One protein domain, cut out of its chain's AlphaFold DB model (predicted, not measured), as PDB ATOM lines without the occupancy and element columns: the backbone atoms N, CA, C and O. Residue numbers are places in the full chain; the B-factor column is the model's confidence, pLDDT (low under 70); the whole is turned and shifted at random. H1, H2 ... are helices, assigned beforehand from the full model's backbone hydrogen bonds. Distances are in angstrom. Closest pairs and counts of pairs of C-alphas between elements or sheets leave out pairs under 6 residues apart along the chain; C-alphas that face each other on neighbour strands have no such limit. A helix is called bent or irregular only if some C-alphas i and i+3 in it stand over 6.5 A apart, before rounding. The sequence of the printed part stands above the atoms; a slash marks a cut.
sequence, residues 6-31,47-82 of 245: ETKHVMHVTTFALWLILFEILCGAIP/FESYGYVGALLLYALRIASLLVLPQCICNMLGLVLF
ATOM      1  N   GLU A   6       7.093 -22.728  71.090       88.06
ATOM      2  CA  GLU A   6       7.092 -21.380  70.516       88.06
ATOM      3  C   GLU A   6       7.356 -20.313  71.578       88.06
ATOM      4  O   GLU A   6       8.217 -19.457  71.396       88.06
ATOM      5  N   THR A   7       6.680 -20.390  72.729       90.06
ATOM      6  CA  THR A   7       6.908 -19.434  73.818       90.06
ATOM      7  C   THR A   7       8.334 -19.544  74.357       90.06
ATOM      8  O   THR A   7       8.968 -18.520  74.602       90.06
ATOM      9  N   LYS A   8       8.883 -20.761  74.487       89.62
ATOM     10  CA  LYS A   8      10.292 -20.956  74.874       89.62
ATOM     11  C   LYS A   8      11.253 -20.335  73.861       89.62
ATOM     12  O   LYS A   8      12.216 -19.693  74.273       89.62
ATOM     13  N   HIS A   9      10.968 -20.474  72.566       91.00
ATOM     14  CA  HIS A   9      11.769 -19.865  71.503       91.00
ATOM     15  C   HIS A   9      11.749 -18.345  71.571       91.00
ATOM     16  O   HIS A   9      12.800 -17.715  71.605       91.00
ATOM     17  N   VAL A  10      10.565 -17.747  71.699       92.44
ATOM     18  CA  VAL A  10      10.426 -16.292  71.850       92.44
ATOM     19  C   VAL A  10      11.174 -15.796  73.088       92.44
ATOM     20  O   VAL A  10      11.897 -14.801  73.013       92.44
ATOM     21  N   MET A  11      11.064 -16.502  74.217       93.06
ATOM     22  CA  MET A  11      11.820 -16.180  75.430       93.06
ATOM     23  C   MET A  11      13.334 -16.280  75.208       93.06
ATOM     24  O   MET A  11      14.068 -15.404  75.664       93.06
ATOM     25  N   HIS A  12      13.803 -17.310  74.500       91.81
ATOM     26  CA  HIS A  12      15.213 -17.484  74.161       91.81
ATOM     27  C   HIS A  12      15.730 -16.333  73.297       91.81
ATOM     28  O   HIS A  12      16.692 -15.678  73.689       91.81
ATOM     29  N   VAL A  13      15.054 -16.030  72.186       93.69
ATOM     30  CA  VAL A  13      15.429 -14.940  71.274       93.69
ATOM     31  C   VAL A  13      15.433 -13.595  71.998       93.69
ATOM     32  O   VAL A  13      16.372 -12.816  71.853       93.69
ATOM     33  N   THR A  14      14.426 -13.341  72.839       94.44
ATOM     34  CA  THR A  14      14.342 -12.100  73.624       94.44
ATOM     35  C   THR A  14      15.495 -11.999  74.621       94.44
ATOM     36  O   THR A  14      16.161 -10.970  74.694       94.44
ATOM     37  N   THR A  15      15.776 -13.073  75.361       93.94
ATOM     38  CA  THR A  15      16.876 -13.107  76.339       93.94
ATOM     39  C   THR A  15      18.229 -12.943  75.652       93.94
ATOM     40  O   THR A  15      19.086 -12.215  76.146       93.94
ATOM     41  N   PHE A  16      18.412 -13.576  74.494       92.56
ATOM     42  CA  PHE A  16      19.623 -13.471  73.692       92.56
ATOM     43  C   PHE A  16      19.844 -12.042  73.174       92.56
ATOM     44  O   PHE A  16      20.935 -11.501  73.328       92.56
ATOM     45  N   ALA A  17      18.802 -11.385  72.652       92.44
ATOM     46  CA  ALA A  17      18.883  -9.990  72.220       92.44
ATOM     47  C   ALA A  17      19.190  -9.035  73.389       92.44
ATOM     48  O   ALA A  17      20.047  -8.163  73.264       92.44
ATOM     49  N   LEU A  18      18.542  -9.227  74.544       94.38
ATOM     50  CA  LEU A  18      18.820  -8.440  75.752       94.38
ATOM     51  C   LEU A  18      20.257  -8.632  76.244       94.38
ATOM     52  O   LEU A  18      20.897  -7.663  76.650       94.38
ATOM     53  N   TRP A  19      20.771  -9.861  76.187       93.06
ATOM     54  CA  TRP A  19      22.158 -10.165  76.526       93.06
ATOM     55  C   TRP A  19      23.143  -9.453  75.594       93.06
ATOM     56  O   TRP A  19      24.096  -8.849  76.082       93.06
ATOM     57  N   LEU A  20      22.897  -9.464  74.278       90.19
ATOM     58  CA  LEU A  20      23.733  -8.747  73.310       90.19
ATOM     59  C   LEU A  20      23.741  -7.237  73.577       90.19
ATOM     60  O   LEU A  20      24.812  -6.648  73.676       90.19
ATOM     61  N   ILE A  21      22.568  -6.629  73.783       90.31
ATOM     62  CA  ILE A  21      22.457  -5.196  74.091       90.31
ATOM     63  C   ILE A  21      23.203  -4.860  75.390       90.31
ATOM     64  O   ILE A  21      23.959  -3.892  75.443       90.31
ATOM     65  N   LEU A  22      23.024  -5.667  76.442       91.06
ATOM     66  CA  LEU A  22      23.723  -5.474  77.712       91.06
ATOM     67  C   LEU A  22      25.243  -5.569  77.534       91.06
ATOM     68  O   LEU A  22      25.975  -4.735  78.067       91.06
ATOM     69  N   PHE A  23      25.715  -6.560  76.779       89.81
ATOM     70  CA  PHE A  23      27.133  -6.744  76.493       89.81
ATOM     71  C   PHE A  23      27.717  -5.549  75.726       89.81
ATOM     72  O   PHE A  23      28.767  -5.033  76.104       89.81
ATOM     73  N   GLU A  24      27.016  -5.042  74.711       87.88
ATOM     74  CA  GLU A  24      27.438  -3.862  73.948       87.88
ATOM     75  C   GLU A  24      27.490  -2.583  74.803       87.88
ATOM     76  O   GLU A  24      28.398  -1.765  74.629       87.88
ATOM     77  N   ILE A  25      26.572  -2.420  75.764       87.00
ATOM     78  CA  ILE A  25      26.613  -1.322  76.746       87.00
ATOM     79  C   ILE A  25      27.835  -1.466  77.666       87.00
ATOM     80  O   ILE A  25      28.564  -0.496  77.868       87.00
ATOM     81  N   LEU A  26      28.088  -2.665  78.207       87.06
ATOM     82  CA  LEU A  26      29.221  -2.926  79.107       87.06
ATOM     83  C   LEU A  26      30.578  -2.739  78.417       87.06
ATOM     84  O   LEU A  26      31.513  -2.228  79.029       87.06
ATOM     85  N   CYS A  27      30.686  -3.113  77.141       84.00
ATOM     86  CA  CYS A  27      31.882  -2.890  76.329       84.00
ATOM     87  C   CYS A  27      32.038  -1.435  75.852       84.00
ATOM     88  O   CYS A  27      33.039  -1.115  75.213       84.00
ATOM     89  N   GLY A  28      31.072  -0.555  76.142       78.44
ATOM     90  CA  GLY A  28      31.101   0.851  75.741       78.44
ATOM     91  C   GLY A  28      30.858   1.084  74.248       78.44
ATOM     92  O   GLY A  28      31.144   2.173  73.756       78.44
ATOM     93  N   ALA A  29      30.338   0.086  73.525       79.88
ATOM     94  CA  ALA A  29      29.955   0.226  72.121       79.88
ATOM     95  C   ALA A  29      28.677   1.067  71.972       79.88
ATOM     96  O   ALA A  29      28.582   1.881  71.053       79.88
ATOM     97  N   ILE A  30      27.726   0.917  72.904       77.25
ATOM     98  CA  ILE A  30      26.546   1.784  72.998       77.25
ATOM     99  C   ILE A  30      26.776   2.811  74.119       77.25
ATOM    100  O   ILE A  30      26.861   2.435  75.292       77.25
ATOM    101  N   PRO A  31      26.839   4.115  73.801       67.69
ATOM    102  CA  PRO A  31      27.077   5.163  74.784       67.69
ATOM    103  C   PRO A  31      25.789   5.475  75.561       67.69
ATOM    104  O   PRO A  31      25.112   6.463  75.300       67.69
ATOM    105  N   PHE A  47      51.887   3.379  61.997       84.75
ATOM    106  CA  PHE A  47      53.019   3.375  61.073       84.75
ATOM    107  C   PHE A  47      54.207   4.192  61.594       84.75
ATOM    108  O   PHE A  47      55.343   3.773  61.386       84.75
ATOM    109  N   GLU A  48      53.966   5.301  62.300       84.44
ATOM    110  CA  GLU A  48      55.029   6.089  62.943       84.44
ATOM    111  C   GLU A  48      55.582   5.383  64.186       84.44
ATOM    112  O   GLU A  48      56.788   5.414  64.419       84.44
ATOM    113  N   SER A  49      54.729   4.696  64.952       84.88
ATOM    114  CA  SER A  49      55.136   4.028  66.197       84.88
ATOM    115  C   SER A  49      55.829   2.676  65.986       84.88
ATOM    116  O   SER A  49      56.747   2.338  66.732       84.88
ATOM    117  N   TYR A  50      55.389   1.878  65.005       84.81
ATOM    118  CA  TYR A  50      55.826   0.479  64.835       84.81
ATOM    119  C   TYR A  50      56.483   0.187  63.476       84.81
ATOM    120  O   TYR A  50      56.909  -0.944  63.225       84.81
ATOM    121  N   GLY A  51      56.561   1.180  62.586       89.62
ATOM    122  CA  GLY A  51      57.031   1.009  61.212       89.62
ATOM    123  C   GLY A  51      56.084   0.171  60.343       89.62
ATOM    124  O   GLY A  51      55.109  -0.419  60.813       89.62
ATOM    125  N   TYR A  52      56.374   0.091  59.042       90.31
ATOM    126  CA  TYR A  52      55.505  -0.584  58.067       90.31
ATOM    127  C   TYR A  52      55.278  -2.071  58.369       90.31
ATOM    128  O   TYR A  52      54.146  -2.542  58.294       90.31
ATOM    129  N   VAL A  53      56.332  -2.807  58.736       91.12
ATOM    130  CA  VAL A  53      56.248  -4.257  58.990       91.12
ATOM    131  C   VAL A  53      55.438  -4.550  60.255       91.12
ATOM    132  O   VAL A  53      54.540  -5.389  60.224       91.12
ATOM    133  N   GLY A  54      55.713  -3.832  61.350       89.31
ATOM    134  CA  GLY A  54      54.993  -3.994  62.613       89.31
ATOM    135  C   GLY A  54      53.524  -3.596  62.491       89.31
ATOM    136  O   GLY A  54      52.646  -4.350  62.908       89.31
ATOM    137  N   ALA A  55      53.237  -2.464  61.840       88.88
ATOM    138  CA  ALA A  55      51.867  -2.030  61.590       88.88
ATOM    139  C   ALA A  55      51.089  -3.047  60.737       88.88
ATOM    140  O   ALA A  55      49.967  -3.407  61.090       88.88
ATOM    141  N   LEU A  56      51.685  -3.564  59.655       91.12
ATOM    142  CA  LEU A  56      51.035  -4.542  58.778       91.12
ATOM    143  C   LEU A  56      50.773  -5.877  59.490       91.12
ATOM    144  O   LEU A  56      49.690  -6.437  59.331       91.12
ATOM    145  N   LEU A  57      51.704  -6.351  60.326       92.75
ATOM    146  CA  LEU A  57      51.501  -7.542  61.159       92.75
ATOM    147  C   LEU A  57      50.331  -7.353  62.140       92.75
ATOM    148  O   LEU A  57      49.472  -8.226  62.250       92.75
ATOM    149  N   LEU A  58      50.265  -6.209  62.826       89.25
ATOM    150  CA  LEU A  58      49.186  -5.905  63.771       89.25
ATOM    151  C   LEU A  58      47.823  -5.791  63.071       89.25
ATOM    152  O   LEU A  58      46.826  -6.304  63.582       89.25
ATOM    153  N   TYR A  59      47.770  -5.181  61.883       89.44
ATOM    154  CA  TYR A  59      46.552  -5.161  61.068       89.44
ATOM    155  C   TYR A  59      46.155  -6.559  60.591       89.44
ATOM    156  O   TYR A  59      44.974  -6.898  60.652       89.44
ATOM    157  N   ALA A  60      47.115  -7.391  60.183       89.94
ATOM    158  CA  ALA A  60      46.851  -8.771  59.790       89.94
ATOM    159  C   ALA A  60      46.278  -9.592  60.954       89.94
ATOM    160  O   ALA A  60      45.273 -10.273  60.771       89.94
ATOM    161  N   LEU A  61      46.837  -9.472  62.163       88.12
ATOM    162  CA  LEU A  61      46.307 -10.126  63.368       88.12
ATOM    163  C   LEU A  61      44.891  -9.639  63.717       88.12
ATOM    164  O   LEU A  61      44.025 -10.440  64.069       88.12
ATOM    165  N   ARG A  62      44.618  -8.338  63.558       87.25
ATOM    166  CA  ARG A  62      43.276  -7.774  63.757       87.25
ATOM    167  C   ARG A  62      42.275  -8.315  62.737       87.25
ATOM    168  O   ARG A  62      41.173  -8.692  63.119       87.25
ATOM    169  N   ILE A  63      42.645  -8.396  61.461       87.81
ATOM    170  CA  ILE A  63      41.780  -8.965  60.415       87.81
ATOM    171  C   ILE A  63      41.591 -10.470  60.630       87.81
ATOM    172  O   ILE A  63      40.481 -10.965  60.471       87.81
ATOM    173  N   ALA A  64      42.629 -11.189  61.063       87.81
ATOM    174  CA  ALA A  64      42.530 -12.609  61.385       87.81
ATOM    175  C   ALA A  64      41.478 -12.874  62.475       87.81
ATOM    176  O   ALA A  64      40.739 -13.850  62.379       87.81
ATOM    177  N   SER A  65      41.327 -11.972  63.453       82.88
ATOM    178  CA  SER A  65      40.259 -12.083  64.458       82.88
ATOM    179  C   SER A  65      38.839 -11.963  63.876       82.88
ATOM    180  O   SER A  65      37.901 -12.527  64.433       82.88
ATOM    181  N   LEU A  66      38.671 -11.307  62.719       87.00
ATOM    182  CA  LEU A  66      37.383 -11.195  62.022       87.00
ATOM    183  C   LEU A  66      37.015 -12.454  61.226       87.00
ATOM    184  O   LEU A  66      35.863 -12.587  60.823       87.00
ATOM    185  N   LEU A  67      37.942 -13.398  61.023       86.75
ATOM    186  CA  LEU A  67      37.651 -14.657  60.320       86.75
ATOM    187  C   LEU A  67      36.618 -15.522  61.054       86.75
ATOM    188  O   LEU A  67      35.969 -16.352  60.427       86.75
ATOM    189  N   VAL A  68      36.439 -15.312  62.360       84.94
ATOM    190  CA  VAL A  68      35.440 -16.018  63.179       84.94
ATOM    191  C   VAL A  68      34.031 -15.437  62.980       84.94
ATOM    192  O   VAL A  68      33.030 -16.113  63.215       84.94
ATOM    193  N   LEU A  69      33.928 -14.195  62.492       85.31
ATOM    194  CA  LEU A  69      32.665 -13.466  62.395       85.31
ATOM    195  C   LEU A  69      31.616 -14.162  61.505       85.31
ATOM    196  O   LEU A  69      30.470 -14.250  61.946       85.31
ATOM    197  N   PRO A  70      31.946 -14.708  60.313       88.69
ATOM    198  CA  PRO A  70      30.965 -15.426  59.499       88.69
ATOM    199  C   PRO A  70      30.341 -16.624  60.226       88.69
ATOM    200  O   PRO A  70      29.122 -16.788  60.180       88.69
ATOM    201  N   GLN A  71      31.146 -17.420  60.941       85.00
ATOM    202  CA  GLN A  71      30.654 -18.561  61.724       85.00
ATOM    203  C   GLN A  71      29.766 -18.084  62.882       85.00
ATOM    204  O   GLN A  71      28.671 -18.606  63.070       85.00
ATOM    205  N   CYS A  72      30.176 -17.038  63.609       85.94
ATOM    206  CA  CYS A  72      29.357 -16.444  64.669       85.94
ATOM    207  C   CYS A  72      28.002 -15.942  64.155       85.94
ATOM    208  O   CYS A  72      26.987 -16.187  64.805       85.94
ATOM    209  N   ILE A  73      27.967 -15.273  62.997       89.44
ATOM    210  CA  ILE A  73      26.719 -14.800  62.383       89.44
ATOM    211  C   ILE A  73      25.831 -15.986  62.010       89.44
ATOM    212  O   ILE A  73      24.645 -15.970  62.328       89.44
ATOM    213  N   CYS A  74      26.380 -17.029  61.381       89.44
ATOM    214  CA  CYS A  74      25.603 -18.215  61.015       89.44
ATOM    215  C   CYS A  74      25.026 -18.919  62.251       89.44
ATOM    216  O   CYS A  74      23.840 -19.236  62.267       89.44
ATOM    217  N   ASN A  75      25.819 -19.077  63.314       86.44
ATOM    218  CA  ASN A  75      25.368 -19.680  64.570       86.44
ATOM    219  C   ASN A  75      24.293 -18.832  65.258       86.44
ATOM    220  O   ASN A  75      23.281 -19.360  65.715       86.44
ATOM    221  N   MET A  76      24.471 -17.509  65.279       88.38
ATOM    222  CA  MET A  76      23.478 -16.568  65.795       88.38
ATOM    223  C   MET A  76      22.159 -16.672  65.021       88.38
ATOM    224  O   MET A  76      21.097 -16.814  65.624       88.38
ATOM    225  N   LEU A  77      22.219 -16.634  63.687       90.75
ATOM    226  CA  LEU A  77      21.045 -16.807  62.832       90.75
ATOM    227  C   LEU A  77      20.402 -18.178  63.059       90.75
ATOM    228  O   LEU A  77      19.181 -18.258  63.120       90.75
ATOM    229  N   GLY A  78      21.199 -19.226  63.261       87.19
ATOM    230  CA  GLY A  78      20.739 -20.555  63.655       87.19
ATOM    231  C   GLY A  78      19.863 -20.522  64.909       87.19
ATOM    232  O   GLY A  78      18.722 -20.975  64.884       87.19
ATOM    233  N   LEU A  79      20.378 -19.923  65.985       85.25
ATOM    234  CA  LEU A  79      19.694 -19.813  67.279       85.25
ATOM    235  C   LEU A  79      18.445 -18.923  67.239       85.25
ATOM    236  O   LEU A  79      17.499 -19.156  67.987       85.25
ATOM    237  N   VAL A  80      18.433 -17.897  66.385       89.12
ATOM    238  CA  VAL A  80      17.316 -16.946  66.294       89.12
ATOM    239  C   VAL A  80      16.221 -17.437  65.345       89.12
ATOM    240  O   VAL A  80      15.035 -17.366  65.676       89.12
ATOM    241  N   LEU A  81      16.600 -17.931  64.166       89.00
ATOM    242  CA  LEU A  81      15.663 -18.286  63.099       89.00
ATOM    243  C   LEU A  81      15.063 -19.682  63.273       89.00
ATOM    244  O   LEU A  81      13.928 -19.899  62.850       89.00
ATOM    245  N   PHE A  82      15.782 -20.621  63.896       86.06
ATOM    246  CA  PHE A  82      15.312 -21.997  64.045       86.06
ATOM    247  C   PHE A  82      14.912 -22.303  65.483       86.06
ATOM    248  O   PHE A  82      15.693 -22.158  66.422       86.06
TER     249      PHE A  82
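Overview. This is residues 6 to 31 and 47 to 82 of the 245 residues of a protein of Ascaris suum (UniProt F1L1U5). Two long helical arms make an open V: H1 is one arm, and H2 and H3, end to end, make the other and longer one. The arms come near each other where the first half of H1 meets the last residues of H3, and the first residues of H2 hook aside at the far end. The printed part has 62 residues with three named helices, H1, H2 and H3 in chain order, and no named strand; the class is all helix. The whole is extended, with a radius of gyration of the C-alphas of 17.7 A and spans of 56 by 27 by 9 A.

Along the chain. H1, residues 6 to 26, begins at C-alpha 6 (7.092, -21.380, 70.516) and is 30.1 A long from first to last C-alpha. H2, residues 47 to 66, begins at C-alpha 47 (53.019, 3.375, 61.073) and measures 21.4 A. It has a kink of 80 degrees near residue 54 and is irregular, with C-alphas 49 and 52 standing 9.4 A apart. H3, residues 69 to 81, measures 17.7 A and ends at C-alpha 81 (15.663, -18.286, 63.099).

Arrangement. H1 and H3 are close but not clearly touching; their closest C-alphas, those of Val 13 and Val 80, are 5.7 A apart. They run opposite ways at a tilt of 37 degrees, only just steep. H1 and H2 are apart. H2 and H3 meet only through their tight link of 2 residues. In H1 and H3 every O i to N i+4 pair is within hydrogen-bond range; in H2 12 of 16 are.

Size, cuts and confidence. The C-alphas farthest apart, those of Glu 6 and Glu 48, are 55.8 A from each other. Residues 32 to 46 are not printed, and C-alphas 31 and 47 are 29.4 A apart across this cut. Residues 23 to 28, of which 23 to 26 belong to H1, stand free, as do residues 59 to 75, of which 59 to 66 belong to H2 and 69 to 75 to H3. The mean pLDDT of the printed part is 88.1, and residue 31 is under 70.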